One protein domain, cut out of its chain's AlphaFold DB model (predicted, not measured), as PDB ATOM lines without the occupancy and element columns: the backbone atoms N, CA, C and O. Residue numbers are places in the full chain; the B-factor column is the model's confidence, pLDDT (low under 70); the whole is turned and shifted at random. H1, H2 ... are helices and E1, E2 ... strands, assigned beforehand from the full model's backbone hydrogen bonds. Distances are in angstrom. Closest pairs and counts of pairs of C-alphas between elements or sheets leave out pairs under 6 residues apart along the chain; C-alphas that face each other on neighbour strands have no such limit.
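AT A GLANCE: This is residues 6 to 224 of the 237 residues of an uncharacterized protein of Saccharothrix australiensis (UniProt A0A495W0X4). The model is a rod in which the long helix H4 runs along much of the length, with a small, strongly twisted sheet at one end and helices H1, H5, H7 and H8 gathered toward the other. H2 lies beside H4 near the sheet; H5 folds back from H4, H8 packs on H5, and H7 packs on H8 and H1. The printed part has 219 residues, in the order H1 H2 E1 E2 E3 H3 E4 H4 H5 H6 H7 H8 H9; the sheet, E3 E2 E1 E4, is antiparallel, and the class is mixed. The whole is loose, with a radius of gyration of the C-alphas of 22.2 A and spans of 80 by 35 by 34 A.

HOW THE PARTS SIT: H1, residues 6 to 31, touches H4, residues 103 to 138, with residues 25 to 31 alone, at a steep tilt of 53 degrees; the closest C-alphas, Ala 29 and His 125, are 4.1 A apart. With residues 7 to 19 alone H1 touches H7, residues 170 to 183, closest at C-alphas Ala 11 and Trp 180, 4.8 A. H2, residues 34 to 49, touches H4 at a shallow tilt of 19 degrees, opposite ways, closest at C-alphas Glu 40 and Phe 114, 5.6 A. E1, residues 55 to 59, E2, residues 63 to 70, and E3, residues 75 to 83, form a meander, each strand the antiparallel neighbour of the one before; N 57 and O 65 are 2.9 A apart, N 68 and O 77 3.0 A. E4, residues 100 to 102, is antiparallel to E1, with N 56 and O 101 at 2.9 A. H2 and H4 only graze the sheet. H3, residues 90 to 94, touches the hub H4, closest at C-alphas Thr 91 and Ala 113, 5.1 A. H4 and H5, residues 142 to 160, form a helical hairpin, closest at C-alphas Ala 136 and Trp 143, 4.7 A. H8, residues 187 to 212, touches H5 with residues 200 to 211 alone, closest at C-alphas His 159 and Val 211, 6.2 A, and forms a helical hairpin with H7. H6, residues 164 to 167, and H9, residues 214 to 223, are each close to H5 but not clearly touching it. Every O i to N i+4 pair is within hydrogen-bond range in H1, H2, H5, H7, H8 and H9, against 30 of 32 in H4 and 0 of 1 in H3, where 2 of 2 O i to N i+3 pairs are; H6 is too short for such a pair.

IN THESE COORDINATES: H1 begins at C-alpha 6 (54.405, 104.654, 82.899) and is 36.9 A long, as is H8. H4 is 50.0 A long, ending at C-alpha 138 (57.981, 100.169, 116.661). E3 bends by 55 degrees at residue 80.

THE WHOLE: The C-alphas farthest apart, Asp 74 and Gly 186, are 80.0 A apart. The printed part has no cut and no long link. Mean pLDDT of the printed part is 75.5; 68 residues are under 70, among them 159 to 173 and 187 to 224.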
ATOM      1  N   HIS A   6      53.479 104.534  81.771       83.81
ATOM      2  CA  HIS A   6      54.405 104.654  82.899       83.81
ATOM      3  C   HIS A   6      53.821 104.066  84.190       83.81
ATOM      4  O   HIS A   6      54.470 103.250  84.838       83.81
ATOM      5  N   LEU A   7      52.564 104.382  84.508       80.75
ATOM      6  CA  LEU A   7      51.896 103.890  85.712       80.75
ATOM      7  C   LEU A   7      51.622 102.376  85.646       80.75
ATOM      8  O   LEU A   7      51.711 101.676  86.656       80.75
ATOM      9  N   LEU A   8      51.352 101.838  84.451       82.56
ATOM     10  CA  LEU A   8      51.242 100.391  84.229       82.56
ATOM     11  C   LEU A   8      52.589  99.670  84.388       82.56
ATOM     12  O   LEU A   8      52.635  98.589  84.981       82.56
ATOM     13  N   LEU A   9      53.680 100.259  83.893       86.38
ATOM     14  CA  LEU A   9      55.034  99.726  84.071       86.38
ATOM     15  C   LEU A   9      55.451  99.736  85.544       86.38
ATOM     16  O   LEU A   9      55.954  98.726  86.040       86.38
ATOM     17  N   ASP A  10      55.170 100.820  86.265       84.69
ATOM     18  CA  ASP A  10      55.452 100.929  87.697       84.69
ATOM     19  C   ASP A  10      54.633  99.923  88.515       84.69
ATOM     20  O   ASP A  10      55.169  99.261  89.409       84.69
ATOM     21  N   ALA A  11      53.359  99.720  88.168       81.19
ATOM     22  CA  ALA A  11      52.515  98.706  88.792       81.19
ATOM     23  C   ALA A  11      53.034  97.285  88.532       81.19
ATOM     24  O   ALA A  11      53.117  96.473  89.459       81.19
ATOM     25  N   ALA A  12      53.424  96.979  87.291       81.31
ATOM     26  CA  ALA A  12      54.004  95.688  86.933       81.31
ATOM     27  C   ALA A  12      55.320  95.440  87.685       81.31
ATOM     28  O   ALA A  12      55.541  94.349  88.218       81.31
ATOM     29  N   TRP A  13      56.166  96.465  87.793       84.12
ATOM     30  CA  TRP A  13      57.429  96.404  88.517       84.12
ATOM     31  C   TRP A  13      57.236  96.203  90.022       84.12
ATOM     32  O   TRP A  13      57.859  95.321  90.621       84.12
ATOM     33  N   LEU A  14      56.329  96.964  90.639       78.38
ATOM     34  CA  LEU A  14      55.979  96.821  92.051       78.38
ATOM     35  C   LEU A  14      55.407  95.428  92.338       78.38
ATOM     36  O   LEU A  14      55.800  94.781  93.307       78.38
ATOM     37  N   THR A  15      54.554  94.923  91.453       78.50
ATOM     38  CA  THR A  15      53.993  93.570  91.541       78.50
ATOM     39  C   THR A  15      55.077  92.510  91.467       78.50
ATOM     40  O   THR A  15      55.118  91.613  92.306       78.50
ATOM     41  N   ALA A  16      55.993  92.626  90.503       80.19
ATOM     42  CA  ALA A  16      57.113  91.707  90.373       80.19
ATOM     43  C   ALA A  16      57.978  91.705  91.641       80.19
ATOM     44  O   ALA A  16      58.344  90.631  92.116       80.19
ATOM     45  N   LYS A  17      58.241  92.871  92.247       78.62
ATOM     46  CA  LYS A  17      58.965  92.982  93.525       78.62
ATOM     47  C   LYS A  17      58.210  92.342  94.687       78.62
ATOM     48  O   LYS A  17      58.783  91.530  95.403       78.62
ATOM     49  N   VAL A  18      56.931  92.666  94.867       74.75
ATOM     50  CA  VAL A  18      56.112  92.119  95.961       74.75
ATOM     51  C   VAL A  18      55.998  90.604  95.841       74.75
ATOM     52  O   VAL A  18      56.184  89.895  96.827       74.75
ATOM     53  N   VAL A  19      55.753  90.092  94.633       74.00
ATOM     54  CA  VAL A  19      55.664  88.650  94.414       74.00
ATOM     55  C   VAL A  19      57.029  88.001  94.594       74.00
ATOM     56  O   VAL A  19      57.126  87.031  95.333       74.00
ATOM     57  N   SER A  20      58.098  88.512  93.990       75.75
ATOM     58  CA  SER A  20      59.421  87.891  94.127       75.75
ATOM     59  C   SER A  20      59.915  87.907  95.575       75.75
ATOM     60  O   SER A  20      60.199  86.843  96.118       75.75
ATOM     61  N   CYS A  21      59.936  89.067  96.235       78.19
ATOM     62  CA  CYS A  21      60.412  89.209  97.611       78.19
ATOM     63  C   CYS A  21      59.483  88.532  98.621       78.19
ATOM     64  O   CYS A  21      59.956  87.823  99.504       78.19
ATOM     65  N   GLY A  22      58.165  88.712  98.488       74.25
ATOM     66  CA  GLY A  22      57.184  88.111  99.390       74.25
ATOM     67  C   GLY A  22      57.160  86.591  99.273       74.25
ATOM     68  O   GLY A  22      57.215  85.889 100.284       74.25
ATOM     69  N   THR A  23      57.165  86.066  98.044       75.12
ATOM     70  CA  THR A  23      57.214  84.616  97.832       75.12
ATOM     71  C   THR A  23      58.559  84.078  98.315       75.12
ATOM     72  O   THR A  23      58.561  83.164  99.128       75.12
ATOM     73  N   LEU A  24      59.699  84.678  97.947       78.81
ATOM     74  CA  LEU A  24      61.023  84.250  98.425       78.81
ATOM     75  C   LEU A  24      61.143  84.282  99.956       78.81
ATOM     76  O   LEU A  24      61.620  83.317 100.546       78.81
ATOM     77  N   GLY A  25      60.672  85.335 100.623       80.31
ATOM     78  CA  GLY A  25      60.682  85.416 102.085       80.31
ATOM     79  C   GLY A  25      59.875  84.284 102.722       80.31
ATOM     80  O   GLY A  25      60.372  83.559 103.588       80.31
ATOM     81  N   LEU A  26      58.662  84.047 102.216       79.38
ATOM     82  CA  LEU A  26      57.823  82.933 102.656       79.38
ATOM     83  C   LEU A  26      58.454  81.574 102.333       79.38
ATOM     84  O   LEU A  26      58.287  80.636 103.113       79.38
ATOM     85  N   TYR A  27      59.219  81.459 101.241       80.06
ATOM     86  CA  TYR A  27      59.999  80.260 100.918       80.06
ATOM     87  C   TYR A  27      60.936  79.911 102.056       80.06
ATOM     88  O   TYR A  27      60.893  78.809 102.595       80.06
ATOM     89  N   LEU A  28      61.778  80.881 102.404       84.50
ATOM     90  CA  LEU A  28      62.923  80.697 103.270       84.50
ATOM     91  C   LEU A  28      62.442  80.447 104.698       84.50
ATOM     92  O   LEU A  28      62.927  79.528 105.357       84.50
ATOM     93  N   ALA A  29      61.394  81.161 105.127       85.19
ATOM     94  CA  ALA A  29      60.716  80.906 106.396       85.19
ATOM     95  C   ALA A  29      60.102  79.495 106.466       85.19
ATOM     96  O   ALA A  29      60.116  78.867 107.525       85.19
ATOM     97  N   THR A  30      59.598  78.975 105.342       82.06
ATOM     98  CA  THR A  30      59.029  77.619 105.274       82.06
ATOM     99  C   THR A  30      60.112  76.539 105.217       82.06
ATOM    100  O   THR A  30      59.955  75.478 105.814       82.06
ATOM    101  N   LEU A  31      61.244  76.790 104.550       83.44
ATOM    102  CA  LEU A  31      62.394  75.877 104.578       83.44
ATOM    103  C   LEU A  31      62.923  75.675 105.998       83.44
ATOM    104  O   LEU A  31      63.356  74.572 106.333       83.44
ATOM    105  N   GLY A  32      62.865  76.733 106.807       84.25
ATOM    106  CA  GLY A  32      63.203  76.730 108.222       84.25
ATOM    107  C   GLY A  32      62.082  76.268 109.148       84.25
ATOM    108  O   GLY A  32      62.232  76.402 110.349       84.25
ATOM    109  N   HIS A  33      60.950  75.764 108.653       85.19
ATOM    110  CA  HIS A  33      59.817  75.438 109.517       85.19
ATOM    111  C   HIS A  33      60.180  74.385 110.593       85.19
ATOM    112  O   HIS A  33      60.844  73.395 110.265       85.19
ATOM    113  N   PRO A  34      59.699  74.505 111.850       86.19
ATOM    114  CA  PRO A  34      59.998  73.550 112.922       86.19
ATOM    115  C   PRO A  34      59.734  72.085 112.557       86.19
ATOM    116  O   PRO A  34      60.526  71.205 112.892       86.19
ATOM    117  N   CYS A  35      58.653  71.805 111.820       82.62
ATOM    118  CA  CYS A  35      58.351  70.444 111.358       82.62
ATOM    119  C   CYS A  35      59.415  69.879 110.410       82.62
ATOM    120  O   CYS A  35      59.698  68.687 110.480       82.62
ATOM    121  N   GLU A  36      60.014  70.713 109.556       81.75
ATOM    122  CA  GLU A  36      61.068  70.297 108.625       81.75
ATOM    123  C   GLU A  36      62.373  70.024 109.378       81.75
ATOM    124  O   GLU A  36      63.016  69.001 109.153       81.75
ATOM    125  N   VAL A  37      62.723  70.885 110.342       86.12
ATOM    126  CA  VAL A  37      63.869  70.666 111.240       86.12
ATOM    127  C   VAL A  37      63.692  69.362 112.021       86.12
ATOM    128  O   VAL A  37      64.614  68.551 112.111       86.12
ATOM    129  N   HIS A  38      62.491  69.122 112.548       85.25
ATOM    130  CA  HIS A  38      62.173  67.902 113.282       85.25
ATOM    131  C   HIS A  38      62.164  66.651 112.386       85.25
ATOM    132  O   HIS A  38      62.596  65.579 112.814       85.25
ATOM    133  N   ALA A  39      61.686  66.755 111.143       80.62
ATOM    134  CA  ALA A  39      61.746  65.666 110.170       80.62
ATOM    135  C   ALA A  39      63.200  65.287 109.847       80.62
ATOM    136  O   ALA A  39      63.555  64.112 109.911       80.62
ATOM    137  N   GLU A  40      64.060  66.272 109.603       83.88
ATOM    138  CA  GLU A  40      65.478  66.043 109.302       83.88
ATOM    139  C   GLU A  40      66.231  65.493 110.525       83.88
ATOM    140  O   GLU A  40      67.034  64.569 110.398       83.88
ATOM    141  N   ALA A  41      65.901  65.949 111.739       87.19
ATOM    142  CA  ALA A  41      66.424  65.355 112.973       87.19
ATOM    143  C   ALA A  41      66.050  63.868 113.113       87.19
ATOM    144  O   ALA A  41      66.878  63.059 113.540       87.19
ATOM    145  N   ARG A  42      64.818  63.487 112.743       85.31
ATOM    146  CA  ARG A  42      64.382  62.080 112.732       85.31
ATOM    147  C   ARG A  42      65.170  61.251 111.721       85.31
ATOM    148  O   ARG A  42      65.588  60.149 112.066       85.31
ATOM    149  N   ILE A  43      65.440  61.792 110.532       83.44
ATOM    150  CA  ILE A  43      66.277  61.131 109.519       83.44
ATOM    151  C   ILE A  43      67.697  60.905 110.055       83.44
ATOM    152  O   ILE A  43      68.213  59.794 109.964       83.44
ATOM    153  N   VAL A  44      68.315  61.914 110.678       87.75
ATOM    154  CA  VAL A  44      69.650  61.777 111.289       87.75
ATOM    155  C   VAL A  44      69.659  60.674 112.350       87.75
ATOM    156  O   VAL A  44      70.529  59.804 112.317       87.75
ATOM    157  N   ARG A  45      68.681  60.666 113.267       86.25
ATOM    158  CA  ARG A  45      68.575  59.632 114.312       86.25
ATOM    159  C   ARG A  45      68.420  58.235 113.719       86.25
ATOM    160  O   ARG A  45      69.106  57.322 114.163       86.25
ATOM    161  N   TYR A  46      67.576  58.085 112.700       83.81
ATOM    162  CA  TYR A  46      67.392  56.820 111.993       83.81
ATOM    163  C   TYR A  46      68.702  56.323 111.363       83.81
ATOM    164  O   TYR A  46      69.110  55.189 111.592       83.81
ATOM    165  N   LEU A  47      69.421  57.189 110.644       85.44
ATOM    166  CA  LEU A  47      70.690  56.826 110.003       85.44
ATOM    167  C   LEU A  47      71.804  56.500 111.012       85.44
ATOM    168  O   LEU A  47      72.707  55.722 110.706       85.44
ATOM    169  N   ILE A  48      71.769  57.084 112.212       87.38
ATOM    170  CA  ILE A  48      72.694  56.742 113.302       87.38
ATOM    171  C   ILE A  48      72.310  55.404 113.953       87.38
ATOM    172  O   ILE A  48      73.198  54.648 114.337       87.38
ATOM    173  N   ALA A  49      71.021  55.092 114.062       85.00
ATOM    174  CA  ALA A  49      70.557  53.818 114.604       85.00
ATOM    175  C   ALA A  49      70.737  52.645 113.621       85.00
ATOM    176  O   ALA A  49      70.796  51.496 114.050       85.00
ATOM    177  N   ALA A  50      70.841  52.923 112.317       83.31
ATOM    178  CA  ALA A  50      71.012  51.899 111.293       83.31
ATOM    179  C   ALA A  50      72.292  51.059 111.512       83.31
ATOM    180  O   ALA A  50      73.328  51.608 111.914       83.31
ATOM    181  N   PRO A  51      72.278  49.749 111.202       83.12
ATOM    182  CA  PRO A  51      73.464  48.901 111.294       83.12
ATOM    183  C   PRO A  51      74.647  49.464 110.487       83.12
ATOM    184  O   PRO A  51      74.443  50.094 109.447       83.12
ATOM    185  N   PRO A  52      75.903  49.248 110.915       82.94
ATOM    186  CA  PRO A  52      77.074  49.685 110.149       82.94
ATOM    187  C   PRO A  52      77.184  48.984 108.785       82.94
ATOM    188  O   PRO A  52      77.753  49.555 107.859       82.94
ATOM    189  N   THR A  53      76.593  47.792 108.647       84.06
ATOM    190  CA  THR A  53      76.479  47.026 107.397       84.06
ATOM    191  C   THR A  53      75.414  47.570 106.439       84.06
ATOM    192  O   THR A  53      75.291  47.066 105.327       84.06
ATOM    193  N   ALA A  54      74.641  48.587 106.838       85.06
ATOM    194  CA  ALA A  54      73.569  49.128 106.013       85.06
ATOM    195  C   ALA A  54      74.109  49.872 104.779       85.06
ATOM    196  O   ALA A  54      74.914  50.809 104.880       85.06
ATOM    197  N   ILE A  55      73.592  49.486 103.614       87.56
ATOM    198  CA  ILE A  55      73.855  50.107 102.321       87.56
ATOM    199  C   ILE A  55      72.587  50.811 101.847       87.56
ATOM    200  O   ILE A  55      71.506  50.230 101.800       87.56
ATOM    201  N   PHE A  56      72.735  52.070 101.450       86.38
ATOM    202  CA  PHE A  56      71.639  52.921 101.002       86.38
ATOM    203  C   PHE A  56      71.679  53.057  99.486       86.38
ATOM    204  O   PHE A  56      72.698  53.457  98.919       86.38
ATOM    205  N   ARG A  57      70.571  52.755  98.812       86.31
ATOM    206  CA  ARG A  57      70.459  52.861  97.352       86.31
ATOM    207  C   ARG A  57      69.347  53.828  96.988       86.31
ATOM    208  O   ARG A  57      68.226  53.716  97.473       86.31
ATOM    209  N   TRP A  58      69.660  54.797  96.133       83.31
ATOM    210  CA  TRP A  58      68.649  55.704  95.600       83.31
ATOM    211  C   TRP A  58      67.809  54.985  94.546       83.31
ATOM    212  O   TRP A  58      68.345  54.511  93.545       83.31
ATOM    213  N   ARG A  59      66.494  54.943  94.748       79.31
ATOM    214  CA  ARG A  59      65.534  54.345  93.824       79.31
ATOM    215  C   ARG A  59      64.451  55.355  93.504       79.31
ATOM    216  O   ARG A  59      63.627  55.688  94.350       79.31
ATOM    217  N   GLU A  60      64.433  55.873  92.282       71.06
ATOM    218  CA  GLU A  60      63.319  56.720  91.852       71.06
ATOM    219  C   GLU A  60      62.073  55.872  91.571       71.06
ATOM    220  O   GLU A  60      62.203  54.780  91.021       71.06
ATOM    221  N   PRO A  61      60.863  56.340  91.927       66.88
ATOM    222  CA  PRO A  61      60.522  57.591  92.624       66.88
ATOM    223  C   PRO A  61      60.482  57.465  94.165       66.88
ATOM    224  O   PRO A  61      60.003  58.371  94.841       66.88
ATOM    225  N   VAL A  62      60.938  56.339  94.713       65.50
ATOM    226  CA  VAL A  62      60.691  55.871  96.087       65.50
ATOM    227  C   VAL A  62      61.676  56.437  97.127       65.50
ATOM    228  O   VAL A  62      61.376  56.417  98.314       65.50
ATOM    229  N   GLY A  63      62.820  56.994  96.728       76.06
ATOM    230  CA  GLY A  63      63.826  57.548  97.649       76.06
ATOM    231  C   GLY A  63      64.932  56.553  97.997       76.06
ATOM    232  O   GLY A  63      65.303  55.734  97.162       76.06
ATOM    233  N   TYR A  64      65.504  56.646  99.201       75.56
ATOM    234  CA  TYR A  64      66.573  55.736  99.630       75.56
ATOM    235  C   TYR A  64      66.023  54.441 100.211       75.56
ATOM    236  O   TYR A  64      65.439  54.456 101.291       75.56
ATOM    237  N   GLU A  65      66.273  53.337  99.521       81.00
ATOM    238  CA  GLU A  65      66.073  51.968  99.996       81.00
ATOM    239  C   GLU A  65      67.275  51.541 100.849       81.00
ATOM    240  O   GLU A  65      68.417  51.905 100.540       81.00
ATOM    241  N   VAL A  66      67.017  50.813 101.938       81.06
ATOM    242  CA  VAL A  66      68.051  50.380 102.886       81.06
ATOM    243  C   VAL A  66      68.184  48.870 102.803       81.06
ATOM    244  O   VAL A  66      67.222  48.144 103.031       81.06
ATOM    245  N   THR A  67      69.380  48.395 102.489       80.38
ATOM    246  CA  THR A  67      69.721  46.973 102.540       80.38
ATOM    247  C   THR A  67      70.641  46.763 103.730       80.38
ATOM    248  O   THR A  67      71.714  47.365 103.782       80.38
ATOM    249  N   ALA A  68      70.220  45.956 104.700       78.62
ATOM    250  CA  ALA A  68      71.029  45.618 105.864       78.62
ATOM    251  C   ALA A  68      71.166  44.098 105.984       78.62
ATOM    252  O   ALA A  68      70.188  43.358 105.883       78.62
ATOM    253  N   TYR A  69      72.396  43.643 106.207       73.19
ATOM    254  CA  TYR A  69      72.684  42.241 106.478       73.19
ATOM    255  C   TYR A  69      72.334  41.900 107.931       73.19
ATOM    256  O   TYR A  69      72.809  42.571 108.856       73.19
ATOM    257  N   HIS A  70      71.527  40.856 108.128       71.12
ATOM    258  CA  HIS A  70      71.194  40.323 109.444       71.12
ATOM    259  C   HIS A  70      72.026  39.076 109.750       71.12
ATOM    260  O   HIS A  70      71.719  37.982 109.289       71.12
ATOM    261  N   ALA A  71      73.021  39.224 110.628       68.00
ATOM    262  CA  ALA A  71      73.897  38.122 111.038       68.00
ATOM    263  C   ALA A  71      73.167  36.960 111.743       68.00
ATOM    264  O   ALA A  71      73.677  35.850 111.776       68.00
ATOM    265  N   ALA A  72      71.984  37.205 112.318       73.25
ATOM    266  CA  ALA A  72      71.205  36.180 113.018       73.25
ATOM    267  C   ALA A  72      70.399  35.265 112.079       73.25
ATOM    268  O   ALA A  72      70.053  34.157 112.472       73.25
ATOM    269  N   THR A  73      70.070  35.732 110.873       70.88
ATOM    270  CA  THR A  73      69.249  34.996 109.895       70.88
ATOM    271  C   THR A  73      70.008  34.685 108.608       70.88
ATOM    272  O   THR A  73      69.436  34.065 107.727       70.88
ATOM    273  N   ASP A  74      71.266  35.125 108.503       73.00
ATOM    274  CA  ASP A  74      72.118  35.031 107.309       73.00
ATOM    275  C   ASP A  74      71.445  35.548 106.022       73.00
ATOM    276  O   ASP A  74      71.656  35.052 104.920       73.00
ATOM    277  N   GLU A  75      70.605  36.576 106.168       74.31
ATOM    278  CA  GLU A  75      69.810  37.134 105.074       74.31
ATOM    279  C   GLU A  75      70.022  38.648 104.954       74.31
ATOM    280  O   GLU A  75      70.107  39.388 105.943       74.31
ATOM    281  N   GLU A  76      70.066  39.132 103.710       73.56
ATOM    282  CA  GLU A  76      69.951  40.556 103.413       73.56
ATOM    283  C   GLU A  76      68.480  40.960 103.446       73.56
ATOM    284  O   GLU A  76      67.693  40.610 102.563       73.56
ATOM    285  N   LYS A  77      68.104  41.751 104.451       76.62
ATOM    286  CA  LYS A  77      66.762  42.315 104.513       76.62
ATOM    287  C   LYS A  77      66.765  43.692 103.876       76.62
ATOM    288  O   LYS A  77      67.535  44.584 104.241       76.62
ATOM    289  N   VAL A  78      65.869  43.859 102.913       71.19
ATOM    290  CA  VAL A  78      65.609  45.143 102.275       71.19
ATOM    291  C   VAL A  78      64.458  45.812 103.010       71.19
ATOM    292  O   VAL A  78      63.319  45.345 102.963       71.19
ATOM    293  N   GLU A  79      64.754  46.894 103.721       69.06
ATOM    294  CA  GLU A  79      63.732  47.715 104.356       69.06
ATOM    295  C   GLU A  79      63.243  48.797 103.379       69.06
ATOM    296  O   GLU A  79      64.054  49.445 102.699       69.06
ATOM    297  N   PRO A  80      61.914  49.008 103.279       60.56
ATOM    298  CA  PRO A  80      61.352  49.993 102.369       60.56
ATOM    299  C   PRO A  80      61.823  51.405 102.724       60.56
ATOM    300  O   PRO A  80      62.116  51.724 103.875       60.56
ATOM    301  N   ALA A  81      61.880  52.263 101.704       59.25
ATOM    302  CA  ALA A  81      62.502  53.574 101.799       59.25
ATOM    303  C   ALA A  81      61.870  54.471 102.875       59.25
ATOM    304  O   ALA A  81      60.776  55.007 102.700       59.25
ATOM    305  N   LEU A  82      62.600  54.682 103.970       60.88
ATOM    306  CA  LEU A  82      62.198  55.568 105.068       60.88
ATOM    307  C   LEU A  82      62.687  57.013 104.871       60.88
ATOM    308  O   LEU A  82      62.213  57.927 105.545       60.88
ATOM    309  N   CYS A  83      63.614  57.243 103.933       65.75
ATOM    310  CA  CYS A  83      64.207  58.554 103.674       65.75
ATOM    311  C   CYS A  83      63.923  59.032 102.239       65.75
ATOM    312  O   CYS A  83      64.601  58.642 101.283       65.75
ATOM    313  N   GLN A  84      62.944  59.931 102.100       70.94
ATOM    314  CA  GLN A  84      62.641  60.658 100.862       70.94
ATOM    315  C   GLN A  84      62.936  62.154 101.033       70.94
ATOM    316  O   GLN A  84      62.078  62.905 101.501       70.94
ATOM    317  N   PRO A  85      64.133  62.625 100.650       67.56
ATOM    318  CA  PRO A  85      64.411  64.050 100.640       67.56
ATOM    319  C   PRO A  85      63.516  64.766  99.617       67.56
ATOM    320  O   PRO A  85      63.297  64.296  98.498       67.56
ATOM    321  N   VAL A  86      62.993  65.928 100.008       69.88
ATOM    322  CA  VAL A  86      62.028  66.700  99.213       69.88
ATOM    323  C   VAL A  86      62.724  67.319  98.001       69.88
ATOM    324  O   VAL A  86      63.571  68.187  98.170       69.88
ATOM    325  N   ARG A  87      62.324  66.932  96.778       67.44
ATOM    326  CA  ARG A  87      62.949  67.366  95.504       67.44
ATOM    327  C   ARG A  87      63.131  68.880  95.356       67.44
ATOM    328  O   ARG A  87      64.104  69.320  94.758       67.44
ATOM    329  N   TRP A  88      62.188  69.660  95.875       65.94
ATOM    330  CA  TRP A  88      62.184  71.119  95.754       65.94
ATOM    331  C   TRP A  88      62.982  71.823  96.856       65.94
ATOM    332  O   TRP A  88      63.181  73.026  96.767       65.94
ATOM    333  N   SER A  89      63.446  71.103  97.883       70.25
ATOM    334  CA  SER A  89      64.261  71.681  98.952       70.25
ATOM    335  C   SER A  89      65.706  71.882  98.484       70.25
ATOM    336  O   SER A  89      66.267  70.978  97.861       70.25
ATOM    337  N   PRO A  90      66.392  72.976  98.868       71.12
ATOM    338  CA  PRO A  90      67.831  73.116  98.648       71.12
ATOM    339  C   PRO A  90      68.634  71.984  99.303       71.12
ATOM    340  O   PRO A  90      69.687  71.598  98.798       71.12
ATOM    341  N   THR A  91      68.115  71.391 100.390       77.31
ATOM    342  CA  THR A  91      68.756  70.235 101.032       77.31
ATOM    343  C   THR A  91      68.784  69.001 100.133       77.31
ATOM    344  O   THR A  91      69.653  68.159 100.326       77.31
ATOM    345  N   PHE A  92      67.930  68.916  99.101       76.06
ATOM    346  CA  PHE A  92      67.915  67.825  98.120       76.06
ATOM    347  C   PHE A  92      69.258  67.648  97.398       76.06
ATOM    348  O   PHE A  92      69.660  66.528  97.086       76.06
ATOM    349  N   LEU A  93      69.981  68.748  97.163       78.06
ATOM    350  CA  LEU A  93      71.264  68.737  96.456       78.06
ATOM    351  C   LEU A  93      72.381  68.051  97.252       78.06
ATOM    352  O   LEU A  93      73.340  67.558  96.664       78.06
ATOM    353  N   VAL A  94      72.239  67.978  98.577       84.44
ATOM    354  CA  VAL A  94      73.221  67.377  99.492       84.44
ATOM    355  C   VAL A  94      73.179  65.840  99.447       84.44
ATOM    356  O   VAL A  94      74.125  65.163  99.866       84.44
ATOM    357  N   TRP A  95      72.098  65.265  98.916       82.75
ATOM    358  CA  TRP A  95      71.863  63.823  98.896       82.75
ATOM    359  C   TRP A  95      72.530  63.142  97.691       82.75
ATOM    360  O   TRP A  95      72.314  63.496  96.525       82.75
ATOM    361  N   ARG A  96      73.357  62.129  97.984       83.94
ATOM    362  CA  ARG A  96      74.123  61.335  97.009       83.94
ATOM    363  C   ARG A  96      73.229  60.314  96.304       83.94
ATOM    364  O   ARG A  96      72.873  59.298  96.887       83.94
ATOM    365  N   ARG A  97      72.884  60.562  95.042       84.06
ATOM    366  CA  ARG A  97      71.920  59.741  94.280       84.06
ATOM    367  C   ARG A  97      72.546  58.674  93.375       84.06
ATOM    368  O   ARG A  97      71.825  57.929  92.724       84.06
ATOM    369  N   LYS A  98      73.878  58.617  93.289       81.50
ATOM    370  CA  LYS A  98      74.600  57.686  92.410       81.50
ATOM    371  C   LYS A  98      75.160  56.514  93.206       81.50
ATOM    372  O   LYS A  98      75.913  56.745  94.146       81.50
ATOM    373  N   GLY A  99      74.852  55.295  92.770       83.62
ATOM    374  CA  GLY A  99      75.400  54.063  93.334       83.62
ATOM    375  C   GLY A  99      74.978  53.781  94.784       83.62
ATOM    376  O   GLY A  99      74.271  54.584  95.400       83.62
ATOM    377  N   PRO A 100      75.403  52.630  95.330       87.00
ATOM    378  CA  PRO A 100      75.234  52.314  96.741       87.00
ATOM    379  C   PRO A 100      76.068  53.261  97.612       87.00
ATOM    380  O   PRO A 100      77.222  53.554  97.302       87.00
ATOM    381  N   GLN A 101      75.481  53.742  98.705       89.19
ATOM    382  CA  GLN A 101      76.119  54.649  99.654       89.19
ATOM    383  C   GLN A 101      76.239  53.977 101.026       89.19
ATOM    384  O   GLN A 101      75.250  53.426 101.515       89.19
ATOM    385  N   PRO A 102      77.412  54.031 101.677       90.06
ATOM    386  CA  PRO A 102      77.558  53.525 103.034       90.06
ATOM    387  C   PRO A 102      76.866  54.455 104.039       90.06
ATOM    388  O   PRO A 102      76.718  55.663 103.806       90.06
ATOM    389  N   ARG A 103      76.518  53.906 105.208       88.75
ATOM    390  CA  ARG A 103      75.912  54.651 106.325       88.75
ATOM    391  C   ARG A 103      76.642  55.956 106.656       88.75
ATOM    392  O   ARG A 103      75.995  56.984 106.836       88.75
ATOM    393  N   SER A 104      77.974  55.947 106.713       89.69
ATOM    394  CA  SER A 104      78.779  57.122 107.084       89.69
ATOM    395  C   SER A 104      78.577  58.316 106.141       89.69
ATOM    396  O   SER A 104      78.461  59.457 106.597       89.69
ATOM    397  N   VAL A 105      78.466  58.064 104.834       90.31
ATOM    398  CA  VAL A 105      78.208  59.104 103.827       90.31
ATOM    399  C   VAL A 105      76.797  59.662 103.985       90.31
ATOM    400  O   VAL A 105      76.612  60.878 103.966       90.31
ATOM    401  N   MET A 106      75.816  58.789 104.213       89.25
ATOM    402  CA  MET A 106      74.421  59.187 104.407       89.25
ATOM    403  C   MET A 106      74.227  60.017 105.677       89.25
ATOM    404  O   MET A 106      73.586  61.066 105.627       89.25
ATOM    405  N   VAL A 107      74.842  59.612 106.794       90.50
ATOM    406  CA  VAL A 107      74.838  60.383 108.048       90.50
ATOM    407  C   VAL A 107      75.459  61.763 107.830       90.50
ATOM    408  O   VAL A 107      74.888  62.764 108.260       90.50
ATOM    409  N   ARG A 108      76.590  61.853 107.117       92.50
ATOM    410  CA  ARG A 108      77.226  63.143 106.809       92.50
ATOM    411  C   ARG A 108      76.307  64.051 105.988       92.50
ATOM    412  O   ARG A 108      76.157  65.220 106.340       92.50
ATOM    413  N   SER A 109      75.683  63.532 104.929       90.62
ATOM    414  CA  SER A 109      74.718  64.292 104.122       90.62
ATOM    415  C   SER A 109      73.522  64.764 104.955       90.62
ATOM    416  O   SER A 109      73.155  65.935 104.873       90.62
ATOM    417  N   ALA A 110      72.972  63.900 105.812       88.50
ATOM    418  CA  ALA A 110      71.855  64.240 106.688       88.50
ATOM    419  C   ALA A 110      72.225  65.313 107.726       88.50
ATOM    420  O   ALA A 110      71.450  66.233 107.964       88.50
ATOM    421  N   LEU A 111      73.433  65.263 108.300       92.75
ATOM    422  CA  LEU A 111      73.919  66.297 109.219       92.75
ATOM    423  C   LEU A 111      74.091  67.654 108.527       92.75
ATOM    424  O   LEU A 111      73.762  68.685 109.113       92.75
ATOM    425  N   ILE A 112      74.584  67.674 107.285       92.88
ATOM    426  CA  ILE A 112      74.680  68.908 106.492       92.88
ATOM    427  C   ILE A 112      73.276  69.454 106.202       92.88
ATOM    428  O   ILE A 112      73.028  70.636 106.433       92.88
ATOM    429  N   ALA A 113      72.347  68.604 105.753       89.00
ATOM    430  CA  ALA A 113      70.957  68.988 105.516       89.00
ATOM    431  C   ALA A 113      70.298  69.552 106.786       89.00
ATOM    432  O   ALA A 113      69.705  70.629 106.747       89.00
ATOM    433  N   PHE A 114      70.484  68.887 107.929       90.44
ATOM    434  CA  PHE A 114      69.987  69.340 109.223       90.44
ATOM    435  C   PHE A 114      70.548  70.714 109.612       90.44
ATOM    436  O   PHE A 114      69.783  71.611 109.959       90.44
ATOM    437  N   ARG A 115      71.864  70.932 109.484       93.94
ATOM    438  CA  ARG A 115      72.493  72.238 109.763       93.94
ATOM    439  C   ARG A 115      71.935  73.348 108.877       93.94
ATOM    440  O   ARG A 115      71.619  74.419 109.385       93.94
ATOM    441  N   MET A 116      71.767  73.086 107.581       90.81
ATOM    442  CA  MET A 116      71.151  74.043 106.657       90.81
ATOM    443  C   MET A 116      69.725  74.393 107.094       90.81
ATOM    444  O   MET A 116      69.344  75.558 107.081       90.81
ATOM    445  N   ARG A 117      68.937  73.407 107.531       89.44
ATOM    446  CA  ARG A 117      67.564  73.625 108.011       89.44
ATOM    447  C   ARG A 117      67.516  74.422 109.307       89.44
ATOM    448  O   ARG A 117      66.676  75.305 109.424       89.44
ATOM    449  N   VAL A 118      68.434  74.167 110.239       93.44
ATOM    450  CA  VAL A 118      68.582  74.971 111.464       93.44
ATOM    451  C   VAL A 118      68.971  76.411 111.127       93.44
ATOM    452  O   VAL A 118      68.391  77.337 111.686       93.44
ATOM    453  N   LEU A 119      69.884  76.617 110.173       94.12
ATOM    454  CA  LEU A 119      70.221  77.954 109.684       94.12
ATOM    455  C   LEU A 119      68.983  78.654 109.106       94.12
ATOM    456  O   LEU A 119      68.701  79.793 109.469       94.12
ATOM    457  N   PHE A 120      68.200  77.966 108.266       90.94
ATOM    458  CA  PHE A 120      66.960  78.532 107.733       90.94
ATOM    459  C   PHE A 120      65.939  78.850 108.834       90.94
ATOM    460  O   PHE A 120      65.270  79.882 108.776       90.94
ATOM    461  N   PHE A 121      65.833  77.994 109.851       92.69
ATOM    462  CA  PHE A 121      64.960  78.216 110.999       92.69
ATOM    463  C   PHE A 121      65.353  79.480 111.765       92.69
ATOM    464  O   PHE A 121      64.511  80.347 111.978       92.69
ATOM    465  N   LEU A 122      66.625  79.630 112.130       94.81
ATOM    466  CA  LEU A 122      67.081  80.783 112.905       94.81
ATOM    467  C   LEU A 122      67.009  82.078 112.090       94.81
ATOM    468  O   LEU A 122      66.400  83.053 112.528       94.81
ATOM    469  N   CYS A 123      67.586  82.086 110.887       93.56
ATOM    470  CA  CYS A 123      67.722  83.307 110.096       93.56
ATOM    471  C   CYS A 123      66.407  83.761 109.461       93.56
ATOM    472  O   CYS A 123      66.162  84.960 109.380       93.56
ATOM    473  N   PHE A 124      65.566  82.830 109.002       91.56
ATOM    474  CA  PHE A 124      64.371  83.188 108.237       91.56
ATOM    475  C   PHE A 124      63.085  82.903 108.983       91.56
ATOM    476  O   PHE A 124      62.221  83.767 108.983       91.56
ATOM    477  N   HIS A 125      62.917  81.748 109.624       91.44
ATOM    478  CA  HIS A 125      61.679  81.491 110.361       91.44
ATOM    479  C   HIS A 125      61.588  82.397 111.599       91.44
ATOM    480  O   HIS A 125      60.784  83.326 111.621       91.44
ATOM    481  N   VAL A 126      62.466  82.192 112.586       94.25
ATOM    482  CA  VAL A 126      62.541  83.017 113.801       94.25
ATOM    483  C   VAL A 126      62.863  84.462 113.442       94.25
ATOM    484  O   VAL A 126      62.140  85.361 113.860       94.25
ATOM    485  N   GLY A 127      63.878  84.683 112.601       92.19
ATOM    486  CA  GLY A 127      64.270  86.021 112.162       92.19
ATOM    487  C   GLY A 127      63.116  86.832 111.565       92.19
ATOM    488  O   GLY A 127      62.953  87.993 111.928       92.19
ATOM    489  N   SER A 128      62.258  86.229 110.730       90.12
ATOM    490  CA  SER A 128      61.115  86.949 110.145       90.12
ATOM    491  C   SER A 128      60.026  87.245 111.174       90.12
ATOM    492  O   SER A 128      59.474  88.341 111.155       90.12
ATOM    493  N   PHE A 129      59.724  86.319 112.093       91.94
ATOM    494  CA  PHE A 129      58.777  86.587 113.184       91.94
ATOM    495  C   PHE A 129      59.283  87.682 114.125       91.94
ATOM    496  O   PHE A 129      58.518  88.576 114.477       91.94
ATOM    497  N   CYS A 130      60.564  87.652 114.496       94.12
ATOM    498  CA  CYS A 130      61.174  88.674 115.340       94.12
ATOM    499  C   CYS A 130      61.208  90.036 114.642       94.12
ATOM    500  O   CYS A 130      60.804  91.027 115.240       94.12
ATOM    501  N   LEU A 131      61.636  90.088 113.376       92.00
ATOM    502  CA  LEU A 131      61.696  91.328 112.605       92.00
ATOM    503  C   LEU A 131      60.304  91.934 112.403       92.00
ATOM    504  O   LEU A 131      60.112  93.117 112.663       92.00
ATOM    505  N   LEU A 132      59.323  91.134 111.974       89.31
ATOM    506  CA  LEU A 132      57.951  91.613 111.790       89.31
ATOM    507  C   LEU A 132      57.292  91.978 113.121       89.31
ATOM    508  O   LEU A 132      56.554  92.954 113.171       89.31
ATOM    509  N   GLY A 133      57.570  91.236 114.195       90.38
ATOM    510  CA  GLY A 133      57.101  91.559 115.541       90.38
ATOM    511  C   GLY A 133      57.667  92.886 116.041       90.38
ATOM    512  O   GLY A 133      56.915  93.735 116.507       90.38
ATOM    513  N   TRP A 134      58.972  93.101 115.863       94.38
ATOM    514  CA  TRP A 134      59.626  94.371 116.167       94.38
ATOM    515  C   TRP A 134      59.012  95.518 115.362       94.38
ATOM    516  O   TRP A 134      58.533  96.486 115.944       94.38
ATOM    517  N   LEU A 135      58.926  95.375 114.034       90.69
ATOM    518  CA  LEU A 135      58.344  96.388 113.148       90.69
ATOM    519  C   LEU A 135      56.861  96.662 113.436       90.69
ATOM    520  O   LEU A 135      56.411  97.789 113.251       90.69
ATOM    521  N   ALA A 136      56.104  95.666 113.898       88.81
ATOM    522  CA  ALA A 136      54.712  95.840 114.304       88.81
ATOM    523  C   ALA A 136      54.568  96.662 115.593       88.81
ATOM    524  O   ALA A 136      53.554  97.337 115.759       88.81
ATOM    525  N   VAL A 137      55.558  96.612 116.490       91.00
ATOM    526  CA  VAL A 137      55.569  97.381 117.744       91.00
ATOM    527  C   VAL A 137      56.138  98.782 117.536       91.00
ATOM    528  O   VAL A 137      55.589  99.746 118.060       91.00
ATOM    529  N   THR A 138      57.235  98.907 116.787       92.56
ATOM    530  CA  THR A 138      57.981 100.169 116.661       92.56
ATOM    531  C   THR A 138      57.638 100.972 115.411       92.56
ATOM    532  O   THR A 138      58.057 102.120 115.295       92.56
ATOM    533  N   GLY A 139      56.960 100.360 114.441       85.69
ATOM    534  CA  GLY A 139      56.661 100.953 113.144       85.69
ATOM    535  C   GLY A 139      55.163 101.121 112.903       85.69
ATOM    536  O   GLY A 139      54.408 101.575 113.757       85.69
ATOM    537  N   ASP A 140      54.742 100.773 111.691       80.88
ATOM    538  CA  ASP A 140      53.358 100.870 111.228       80.88
ATOM    539  C   ASP A 140      52.540  99.604 111.575       80.88
ATOM    540  O   ASP A 140      53.024  98.472 111.471       80.88
ATOM    541  N   ARG A 141      51.246  99.778 111.878       78.50
ATOM    542  CA  ARG A 141      50.251  98.698 112.026       78.50
ATOM    543  C   ARG A 141      50.184  97.775 110.803       78.50
ATOM    544  O   ARG A 141      49.809  96.611 110.939       78.50
ATOM    545  N   ARG A 142      50.583  98.241 109.616       76.62
ATOM    546  CA  ARG A 142      50.715  97.406 108.404       76.62
ATOM    547  C   ARG A 142      51.692  96.227 108.591       76.62
ATOM    548  O   ARG A 142      51.524  95.189 107.954       76.62
ATOM    549  N   TRP A 143      52.662  96.315 109.502       82.44
ATOM    550  CA  TRP A 143      53.556  95.192 109.816       82.44
ATOM    551  C   TRP A 143      52.883  94.108 110.659       82.44
ATOM    552  O   TRP A 143      53.199  92.930 110.495       82.44
ATOM    553  N   PHE A 144      51.895  94.468 111.484       77.19
ATOM    554  CA  PHE A 144      51.073  93.491 112.201       77.19
ATOM    555  C   PHE A 144      50.276  92.615 111.222       77.19
ATOM    556  O   PHE A 144      50.222  91.397 111.363       77.19
ATOM    557  N   VAL A 145      49.729  93.229 110.170       76.25
ATOM    558  CA  VAL A 145      49.070  92.534 109.050       76.25
ATOM    559  C   VAL A 145      50.034  91.522 108.410       76.25
ATOM    560  O   VAL A 145      49.682  90.351 108.266       76.25
ATOM    561  N   ALA A 146      51.271  91.924 108.103       77.88
ATOM    562  CA  ALA A 146      52.289  91.026 107.547       77.88
ATOM    563  C   ALA A 146      52.678  89.880 108.505       77.88
ATOM    564  O   ALA A 146      52.829  88.735 108.070       77.88
ATOM    565  N   LEU A 147      52.794  90.162 109.806       83.12
ATOM    566  CA  LEU A 147      53.057  89.162 110.846       83.12
ATOM    567  C   LEU A 147      51.946  88.103 110.902       83.12
ATOM    568  O   LEU A 147      52.235  86.906 110.942       83.12
ATOM    569  N   VAL A 148      50.679  88.529 110.848       79.44
ATOM    570  CA  VAL A 148      49.518  87.625 110.823       79.44
ATOM    571  C   VAL A 148      49.528  86.755 109.564       79.44
ATOM    572  O   VAL A 148      49.306  85.549 109.661       79.44
ATOM    573  N   VAL A 149      49.845  87.317 108.392       78.00
ATOM    574  CA  VAL A 149      49.985  86.531 107.149       78.00
ATOM    575  C   VAL A 149      51.058  85.467 107.286       78.00
ATOM    576  O   VAL A 149      50.821  84.314 106.919       78.00
ATOM    577  N   LEU A 150      52.228  85.832 107.818       83.19
ATOM    578  CA  LEU A 150      53.311  84.881 108.039       83.19
ATOM    579  C   LEU A 150      52.856  83.764 108.987       83.19
ATOM    580  O   LEU A 150      53.008  82.592 108.645       83.19
ATOM    581  N   ALA A 151      52.242  84.106 110.124       83.44
ATOM    582  CA  ALA A 151      51.735  83.140 111.099       83.44
ATOM    583  C   ALA A 151      50.744  82.152 110.473       83.44
ATOM    584  O   ALA A 151      50.903  80.937 110.601       83.44
ATOM    585  N   VAL A 152      49.757  82.663 109.733       75.88
ATOM    586  CA  VAL A 152      48.742  81.831 109.082       75.88
ATOM    587  C   VAL A 152      49.358  80.968 107.984       75.88
ATOM    588  O   VAL A 152      49.028  79.788 107.887       75.88
ATOM    589  N   HIS A 153      50.300  81.500 107.205       77.00
ATOM    590  CA  HIS A 153      51.011  80.718 106.200       77.00
ATOM    591  C   HIS A 153      51.784  79.548 106.822       77.00
ATOM    592  O   HIS A 153      51.693  78.423 106.330       77.00
ATOM    593  N   GLN A 154      52.528  79.789 107.910       82.12
ATOM    594  CA  GLN A 154      53.276  78.733 108.602       82.12
ATOM    595  C   GLN A 154      52.333  77.703 109.249       82.12
ATOM    596  O   GLN A 154      52.573  76.495 109.165       82.12
ATOM    597  N   LEU A 155      51.200  78.146 109.801       78.69
ATOM    598  CA  LEU A 155      50.165  77.250 110.317       78.69
ATOM    599  C   LEU A 155      49.573  76.376 109.200       78.69
ATOM    600  O   LEU A 155      49.527  75.151 109.314       78.69
ATOM    601  N   ALA A 156      49.178  76.978 108.077       69.50
ATOM    602  CA  ALA A 156      48.651  76.254 106.925       69.50
ATOM    603  C   ALA A 156      49.675  75.251 106.369       69.50
ATOM    604  O   ALA A 156      49.314  74.124 106.013       69.50
ATOM    605  N   TYR A 157      50.960  75.617 106.346       73.75
ATOM    606  CA  TYR A 157      52.038  74.706 105.977       73.75
ATOM    607  C   TYR A 157      52.155  73.526 106.947       73.75
ATOM    608  O   TYR A 157      52.222  72.387 106.493       73.75
ATOM    609  N   THR A 158      52.091  73.762 108.261       74.38
ATOM    610  CA  THR A 158      52.129  72.698 109.283       74.38
ATOM    611  C   THR A 158      51.071  71.625 109.028       74.38
ATOM    612  O   THR A 158      51.328  70.429 109.155       74.38
ATOM    613  N   HIS A 159      49.872  72.043 108.624       66.38
ATOM    614  CA  HIS A 159      48.755  71.131 108.418       66.38
ATOM    615  C   HIS A 159      48.731  70.478 107.035       66.38
ATOM    616  O   HIS A 159      48.284  69.337 106.916       66.38
ATOM    617  N   THR A 160      49.189  71.165 105.992       63.44
ATOM    618  CA  THR A 160      49.122  70.652 104.613       63.44
ATOM    619  C   THR A 160      50.421  69.986 104.165       63.44
ATOM    620  O   THR A 160      50.397  69.096 103.317       63.44
ATOM    621  N   GLY A 161      51.571  70.378 104.717       62.47
ATOM    622  CA  GLY A 161      52.899  70.030 104.204       62.47
ATOM    623  C   GLY A 161      53.069  70.401 102.727       62.47
ATOM    624  O   GLY A 161      53.743  69.682 101.990       62.47
ATOM    625  N   VAL A 162      52.369  71.444 102.265       60.81
ATOM    626  CA  VAL A 162      52.414  71.951 100.890       60.81
ATOM    627  C   VAL A 162      52.801  73.421 100.931       60.81
ATOM    628  O   VAL A 162      52.249  74.205 101.696       60.81
ATOM    629  N   HIS A 163      53.720  73.818 100.058       60.47
ATOM    630  CA  HIS A 163      54.083  75.217  99.877       60.47
ATOM    631  C   HIS A 163      52.981  75.938  99.072       60.47
ATOM    632  O   HIS A 163      52.998  75.955  97.841       60.47
ATOM    633  N   ILE A 164      51.977  76.482  99.769       52.25
ATOM    634  CA  ILE A 164      50.707  76.945  99.175       52.25
ATOM    635  C   ILE A 164      50.885  78.154  98.242       52.25
ATOM    636  O   ILE A 164      50.237  78.206  97.193       52.25
ATOM    637  N   LEU A 165      51.769  79.102  98.571       53.91
ATOM    638  CA  LEU A 165      51.921  80.329  97.776       53.91
ATOM    639  C   LEU A 165      52.534  80.113  96.381       53.91
ATOM    640  O   LEU A 165      52.301  80.902  95.474       53.91
ATOM    641  N   TRP A 166      53.255  79.014  96.167       52.16
ATOM    642  CA  TRP A 166      54.074  78.800  94.965       52.16
ATOM    643  C   TRP A 166      53.301  78.303  93.748       52.16
ATOM    644  O   TRP A 166      53.844  78.236  92.650       52.16
ATOM    645  N   ARG A 167      52.039  77.904  93.926       49.84
ATOM    646  CA  ARG A 167      51.273  77.199  92.885       49.84
ATOM    647  C   ARG A 167      50.259  78.056  92.139       49.84
ATOM    648  O   ARG A 167      49.599  77.552  91.234       49.84
ATOM    649  N   ARG A 168      50.072  79.322  92.509       60.47
ATOM    650  CA  ARG A 168      48.883  80.077  92.097       60.47
ATOM    651  C   ARG A 168      49.250  81.306  91.271       60.47
ATOM    652  O   ARG A 168      49.381  82.399  91.800       60.47
ATOM    653  N   ARG A 169      49.334  81.123  89.944       60.56
ATOM    654  CA  ARG A 169      49.538  82.200  88.947       60.56
ATOM    655  C   ARG A 169      48.530  83.352  89.077       60.56
ATOM    656  O   ARG A 169      48.854  84.476  88.726       60.56
ATOM    657  N   TRP A 170      47.341  83.103  89.630       64.19
ATOM    658  CA  TRP A 170      46.348  84.151  89.883       64.19
ATOM    659  C   TRP A 170      46.794  85.175  90.940       64.19
ATOM    660  O   TRP A 170      46.308  86.302  90.912       64.19
ATOM    661  N   LEU A 171      47.741  84.834  91.828       64.00
ATOM    662  CA  LEU A 171      48.301  85.786  92.798       64.00
ATOM    663  C   LEU A 171      48.990  86.959  92.095       64.00
ATOM    664  O   LEU A 171      48.873  88.084  92.563       64.00
ATOM    665  N   PHE A 172      49.626  86.723  90.943       65.69
ATOM    666  CA  PHE A 172      50.195  87.793  90.122       65.69
ATOM    667  C   PHE A 172      49.123  88.757  89.612       65.69
ATOM    668  O   PHE A 172      49.331  89.961  89.653       65.69
ATOM    669  N   ALA A 173      47.970  88.244  89.171       66.94
ATOM    670  CA  ALA A 173      46.875  89.082  88.686       66.94
ATOM    671  C   ALA A 173      46.257  89.918  89.818       66.94
ATOM    672  O   ALA A 173      46.004  91.104  89.644       66.94
ATOM    673  N   VAL A 174      46.067  89.318  90.997       70.50
ATOM    674  CA  VAL A 174      45.472  90.000  92.157       70.50
ATOM    675  C   VAL A 174      46.418  91.043  92.754       70.50
ATOM    676  O   VAL A 174      45.996  92.167  93.012       70.50
ATOM    677  N   ILE A 175      47.700  90.707  92.931       69.69
ATOM    678  CA  ILE A 175      48.715  91.657  93.417       69.69
ATOM    679  C   ILE A 175      48.973  92.739  92.359       69.69
ATOM    680  O   ILE A 175      49.086  93.905  92.717       69.69
ATOM    681  N   GLY A 176      48.964  92.366  91.074       64.38
ATOM    682  CA  GLY A 176      49.015  93.254  89.909       64.38
ATOM    683  C   GLY A 176      47.965  94.349  89.937       64.38
ATOM    684  O   GLY A 176      48.279  95.538  89.912       64.38
ATOM    685  N   LEU A 177      46.706  93.927  90.043       72.75
ATOM    686  CA  LEU A 177      45.567  94.827  90.124       72.75
ATOM    687  C   LEU A 177      45.642  95.706  91.383       72.75
ATOM    688  O   LEU A 177      45.389  96.904  91.311       72.75
ATOM    689  N   GLY A 178      46.032  95.132  92.524       71.38
ATOM    690  CA  GLY A 178      46.175  95.865  93.784       71.38
ATOM    691  C   GLY A 178      47.261  96.942  93.736       71.38
ATOM    692  O   GLY A 178      47.020  98.067  94.162       71.38
ATOM    693  N   ALA A 179      48.431  96.627  93.174       71.50
ATOM    694  CA  ALA A 179      49.533  97.571  92.988       71.50
ATOM    695  C   ALA A 179      49.146  98.717  92.046       71.50
ATOM    696  O   ALA A 179      49.450  99.873  92.326       71.50
ATOM    697  N   TRP A 180      48.429  98.408  90.963       74.62
ATOM    698  CA  TRP A 180      47.933  99.415  90.030       74.62
ATOM    699  C   TRP A 180      46.937 100.378  90.685       74.62
ATOM    700  O   TRP A 180      47.057 101.589  90.523       74.62
ATOM    701  N   VAL A 181      45.991  99.857  91.474       75.06
ATOM    702  CA  VAL A 181      45.013 100.681  92.206       75.06
ATOM    703  C   VAL A 181      45.692 101.494  93.316       75.06
ATOM    704  O   VAL A 181      45.352 102.659  93.507       75.06
ATOM    705  N   TYR A 182      46.688 100.925  94.001       74.50
ATOM    706  CA  TYR A 182      47.480 101.618  95.023       74.50
ATOM    707  C   TYR A 182      48.224 102.835  94.453       74.50
ATOM    708  O   TYR A 182      48.178 103.915  95.036       74.50
ATOM    709  N   LEU A 183      48.855 102.688  93.284       77.31
ATOM    710  CA  LEU A 183      49.605 103.766  92.632       77.31
ATOM    711  C   LEU A 183      48.720 104.905  92.096       77.31
ATOM    712  O   LEU A 183      49.243 105.969  91.782       77.31
ATOM    713  N   GLN A 184      47.395 104.724  92.026       75.81
ATOM    714  CA  GLN A 184      46.462 105.794  91.638       75.81
ATOM    715  C   GLN A 184      46.264 106.841  92.752       75.81
ATOM    716  O   GLN A 184      45.778 107.935  92.472       75.81
ATOM    717  N   GLY A 185      46.635 106.524  94.001       71.94
ATOM    718  CA  GLY A 185      46.563 107.438  95.146       71.94
ATOM    719  C   GLY A 185      45.142 107.803  95.611       71.94
ATOM    720  O   GLY A 185      44.126 107.385  95.049       71.94
ATOM    721  N   GLY A 186      45.055 108.582  96.695       72.12
ATOM    722  CA  GLY A 186      43.794 109.122  97.220       72.12
ATOM    723  C   GLY A 186      42.806 108.049  97.705       72.12
ATOM    724  O   GLY A 186      43.152 107.143  98.461       72.12
ATOM    725  N   VAL A 187      41.543 108.135  97.271       67.25
ATOM    726  CA  VAL A 187      40.487 107.173  97.658       67.25
ATOM    727  C   VAL A 187      40.808 105.752  97.169       67.25
ATOM    728  O   VAL A 187      40.474 104.775  97.840       67.25
ATOM    729  N   PHE A 188      41.514 105.619  96.044       66.19
ATOM    730  CA  PHE A 188      41.893 104.322  95.482       66.19
ATOM    731  C   PHE A 188      42.951 103.597  96.320       66.19
ATOM    732  O   PHE A 188      42.871 102.377  96.448       66.19
ATOM    733  N   GLU A 189      43.858 104.320  96.985       62.19
ATOM    734  CA  GLU A 189      44.779 103.729  97.966       62.19
ATOM    735  C   GLU A 189      43.996 103.062  99.105       62.19
ATOM    736  O   GLU A 189      44.245 101.910  99.466       62.19
ATOM    737  N   THR A 190      42.983 103.763  99.616       60.09
ATOM    738  CA  THR A 190      42.135 103.274 100.711       60.09
ATOM    739  C   THR A 190      41.350 102.036 100.282       60.09
ATOM    740  O   THR A 190      41.300 101.049 101.015       60.09
ATOM    741  N   ILE A 191      40.791 102.049  99.065       63.94
ATOM    742  CA  ILE A 191      40.106 100.890  98.486       63.94
ATOM    743  C   ILE A 191      41.081  99.721  98.367       63.94
ATOM    744  O   ILE A 191      40.770  98.669  98.905       63.94
ATOM    745  N   ALA A 192      42.261  99.897  97.759       63.34
ATOM    746  CA  ALA A 192      43.251  98.832  97.577       63.34
ATOM    747  C   ALA A 192      43.702  98.204  98.902       63.34
ATOM    748  O   ALA A 192      43.800  96.981  99.002       63.34
ATOM    749  N   VAL A 193      43.938  99.022  99.933       62.69
ATOM    750  CA  VAL A 193      44.289  98.544 101.277       62.69
ATOM    751  C   VAL A 193      43.130  97.749 101.888       62.69
ATOM    752  O   VAL A 193      43.351  96.666 102.432       62.69
ATOM    753  N   CYS A 194      41.891  98.225 101.742       60.50
ATOM    754  CA  CYS A 194      40.700  97.518 102.208       60.50
ATOM    755  C   CYS A 194      40.461  96.204 101.447       60.50
ATOM    756  O   CYS A 194      40.216  95.181 102.085       60.50
ATOM    757  N   THR A 195      40.576  96.168 100.113       65.44
ATOM    758  CA  THR A 195      40.425  94.927  99.331       65.44
ATOM    759  C   THR A 195      41.550  93.946  99.604       65.44
ATOM    760  O   THR A 195      41.280  92.751  99.704       65.44
ATOM    761  N   ALA A 196      42.791  94.413  99.771       63.25
ATOM    762  CA  ALA A 196      43.900  93.567 100.199       63.25
ATOM    763  C   ALA A 196      43.631  92.982 101.592       63.25
ATOM    764  O   ALA A 196      43.790  91.778 101.782       63.25
ATOM    765  N   GLY A 197      43.132  93.796 102.530       53.84
ATOM    766  CA  GLY A 197      42.694  93.352 103.853       53.84
ATOM    767  C   GLY A 197      41.591  92.290 103.789       53.84
ATOM    768  O   GLY A 197      41.720  91.239 104.413       53.84
ATOM    769  N   VAL A 198      40.548  92.498 102.980       61.69
ATOM    770  CA  VAL A 198      39.453  91.530 102.776       61.69
ATOM    771  C   VAL A 198      39.955  90.245 102.122       61.69
ATOM    772  O   VAL A 198      39.625  89.157 102.585       61.69
ATOM    773  N   LEU A 199      40.785  90.335 101.080       64.56
ATOM    774  CA  LEU A 199      41.404  89.171 100.439       64.56
ATOM    775  C   LEU A 199      42.268  88.388 101.420       64.56
ATOM    776  O   LEU A 199      42.271  87.161 101.385       64.56
ATOM    777  N   MET A 200      42.965  89.085 102.310       58.88
ATOM    778  CA  MET A 200      43.763  88.473 103.355       58.88
ATOM    779  C   MET A 200      42.880  87.771 104.385       58.88
ATOM    780  O   MET A 200      43.130  86.611 104.687       58.88
ATOM    781  N   VAL A 201      41.799  88.402 104.848       56.06
ATOM    782  CA  VAL A 201      40.812  87.781 105.748       56.06
ATOM    783  C   VAL A 201      40.160  86.561 105.095       56.06
ATOM    784  O   VAL A 201      40.071  85.512 105.725       56.06
ATOM    785  N   LEU A 202      39.767  86.646 103.823       63.44
ATOM    786  CA  LEU A 202      39.196  85.526 103.070       63.44
ATOM    787  C   LEU A 202      40.222  84.418 102.819       63.44
ATOM    788  O   LEU A 202      39.873  83.241 102.872       63.44
ATOM    789  N   ALA A 203      41.488  84.761 102.579       60.12
ATOM    790  CA  ALA A 203      42.564  83.787 102.456       60.12
ATOM    791  C   ALA A 203      42.832  83.090 103.794       60.12
ATOM    792  O   ALA A 203      42.969  81.869 103.812       60.12
ATOM    793  N   ILE A 204      42.835  83.831 104.905       54.34
ATOM    794  CA  ILE A 204      42.985  83.298 106.264       54.34
ATOM    795  C   ILE A 204      41.798  82.394 106.606       54.34
ATOM    796  O   ILE A 204      42.004  81.250 107.003       54.34
ATOM    797  N   ALA A 205      40.563  82.845 106.383       58.72
ATOM    798  CA  ALA A 205      39.350  82.068 106.626       58.72
ATOM    799  C   ALA A 205      39.268  80.831 105.718       58.72
ATOM    800  O   ALA A 205      38.911  79.743 106.170       58.72
ATOM    801  N   GLY A 206      39.656  80.963 104.448       64.00
ATOM    802  CA  GLY A 206      39.722  79.864 103.490       64.00
ATOM    803  C   GLY A 206      40.786  78.830 103.860       64.00
ATOM    804  O   GLY A 206      40.509  77.632 103.829       64.00
ATOM    805  N   GLN A 207      41.984  79.266 104.260       60.16
ATOM    806  CA  GLN A 207      43.051  78.376 104.729       60.16
ATOM    807  C   GLN A 207      42.685  77.712 106.057       60.16
ATOM    808  O   GLN A 207      42.865  76.506 106.193       60.16
ATOM    809  N   TRP A 208      42.102  78.453 106.999       59.22
ATOM    810  CA  TRP A 208      41.603  77.915 108.262       59.22
ATOM    811  C   TRP A 208      40.510  76.864 108.045       59.22
ATOM    812  O   TRP A 208      40.574  75.779 108.621       59.22
ATOM    813  N   ASN A 209      39.548  77.127 107.156       66.25
ATOM    814  CA  ASN A 209      38.511  76.166 106.784       66.25
ATOM    815  C   ASN A 209      39.109  74.923 106.103       66.25
ATOM    816  O   ASN A 209      38.774  73.798 106.462       66.25
ATOM    817  N   LEU A 210      40.061  75.085 105.178       57.62
ATOM    818  CA  LEU A 210      40.754  73.951 104.551       57.62
ATOM    819  C   LEU A 210      41.517  73.099 105.573       57.62
ATOM    820  O   LEU A 210      41.487  71.878 105.489       57.62
ATOM    821  N   VAL A 211      42.163  73.726 106.556       54.81
ATOM    822  CA  VAL A 211      42.913  73.044 107.620       54.81
ATOM    823  C   VAL A 211      41.993  72.315 108.606       54.81
ATOM    824  O   VAL A 211      42.301  71.205 109.046       54.81
ATOM    825  N   THR A 212      40.856  72.915 108.957       60.34
ATOM    826  CA  THR A 212      39.922  72.371 109.957       60.34
ATOM    827  C   THR A 212      38.889  71.414 109.357       60.34
ATOM    828  O   THR A 212      38.378  70.538 110.062       60.34
ATOM    829  N   SER A 213      38.639  71.488 108.049       60.47
ATOM    830  CA  SER A 213      37.713  70.623 107.320       60.47
ATOM    831  C   SER A 213      38.077  69.141 107.439       60.47
ATOM    832  O   SER A 213      39.158  68.688 107.055       60.47
ATOM    833  N   ARG A 214      37.111  68.346 107.918       55.09
ATOM    834  CA  ARG A 214      37.205  66.878 108.013       55.09
ATOM    835  C   ARG A 214      37.519  66.228 106.661       55.09
ATOM    836  O   ARG A 214      38.228  65.231 106.632       55.09
ATOM    837  N   ARG A 215      37.049  66.807 105.546       53.41
ATOM    838  CA  ARG A 215      37.295  66.297 104.185       53.41
ATOM    839  C   ARG A 215      38.751  66.460 103.756       53.41
ATOM    840  O   ARG A 215      39.290  65.554 103.137       53.41
ATOM    841  N   PHE A 216      39.392  67.574 104.107       52.97
ATOM    842  CA  PHE A 216      40.805  67.787 103.789       52.97
ATOM    843  C   PHE A 216      41.713  66.964 104.702       52.97
ATOM    844  O   PHE A 216      42.718  66.433 104.250       52.97
ATOM    845  N   ARG A 217      41.315  66.793 105.969       50.94
ATOM    846  CA  ARG A 217      41.968  65.878 106.911       50.94
ATOM    847  C   ARG A 217      41.910  64.435 106.414       50.94
ATOM    848  O   ARG A 217      42.947  63.810 106.297       50.94
ATOM    849  N   LEU A 218      40.733  63.956 106.001       49.81
ATOM    850  CA  LEU A 218      40.554  62.626 105.411       49.81
ATOM    851  C   LEU A 218      41.301  62.473 104.082       49.81
ATOM    852  O   LEU A 218      41.942  61.453 103.885       49.81
ATOM    853  N   ALA A 219      41.289  63.479 103.201       46.12
ATOM    854  CA  ALA A 219      42.077  63.456 101.969       46.12
ATOM    855  C   ALA A 219      43.582  63.390 102.276       46.12
ATOM    856  O   ALA A 219      44.270  62.516 101.764       46.12
ATOM    857  N   ARG A 220      44.084  64.229 103.186       43.06
ATOM    858  CA  ARG A 220      45.486  64.243 103.617       43.06
ATOM    859  C   ARG A 220      45.894  62.954 104.318       43.06
ATOM    860  O   ARG A 220      46.959  62.446 104.018       43.06
ATOM    861  N   ASP A 221      45.079  62.423 105.220       42.09
ATOM    862  CA  ASP A 221      45.379  61.206 105.978       42.09
ATOM    863  C   ASP A 221      45.211  59.953 105.085       42.09
ATOM    864  O   ASP A 221      45.929  58.971 105.252       42.09
ATOM    865  N   SER A 222      44.354  60.015 104.053       41.25
ATOM    866  CA  SER A 222      44.305  59.024 102.963       41.25
ATOM    867  C   SER A 222      45.481  59.139 101.980       41.25
ATOM    868  O   SER A 222      45.844  58.160 101.332       41.25
ATOM    869  N   GLU A 223      46.110  60.316 101.879       37.56
ATOM    870  CA  GLU A 223      47.339  60.547 101.105       37.56
ATOM    871  C   GLU A 223      48.622  60.309 101.916       37.56
ATOM    872  O   GLU A 223      49.678  60.053 101.340       37.56
ATOM    873  N   ARG A 224      48.546  60.404 103.242       40.34
ATOM    874  CA  ARG A 224      49.664  60.342 104.181       40.34
ATOM    875  C   ARG A 224      49.211  59.580 105.421       40.34
ATOM    876  O   ARG A 224      48.932  60.163 106.465       40.34
TER     877      ARG A 224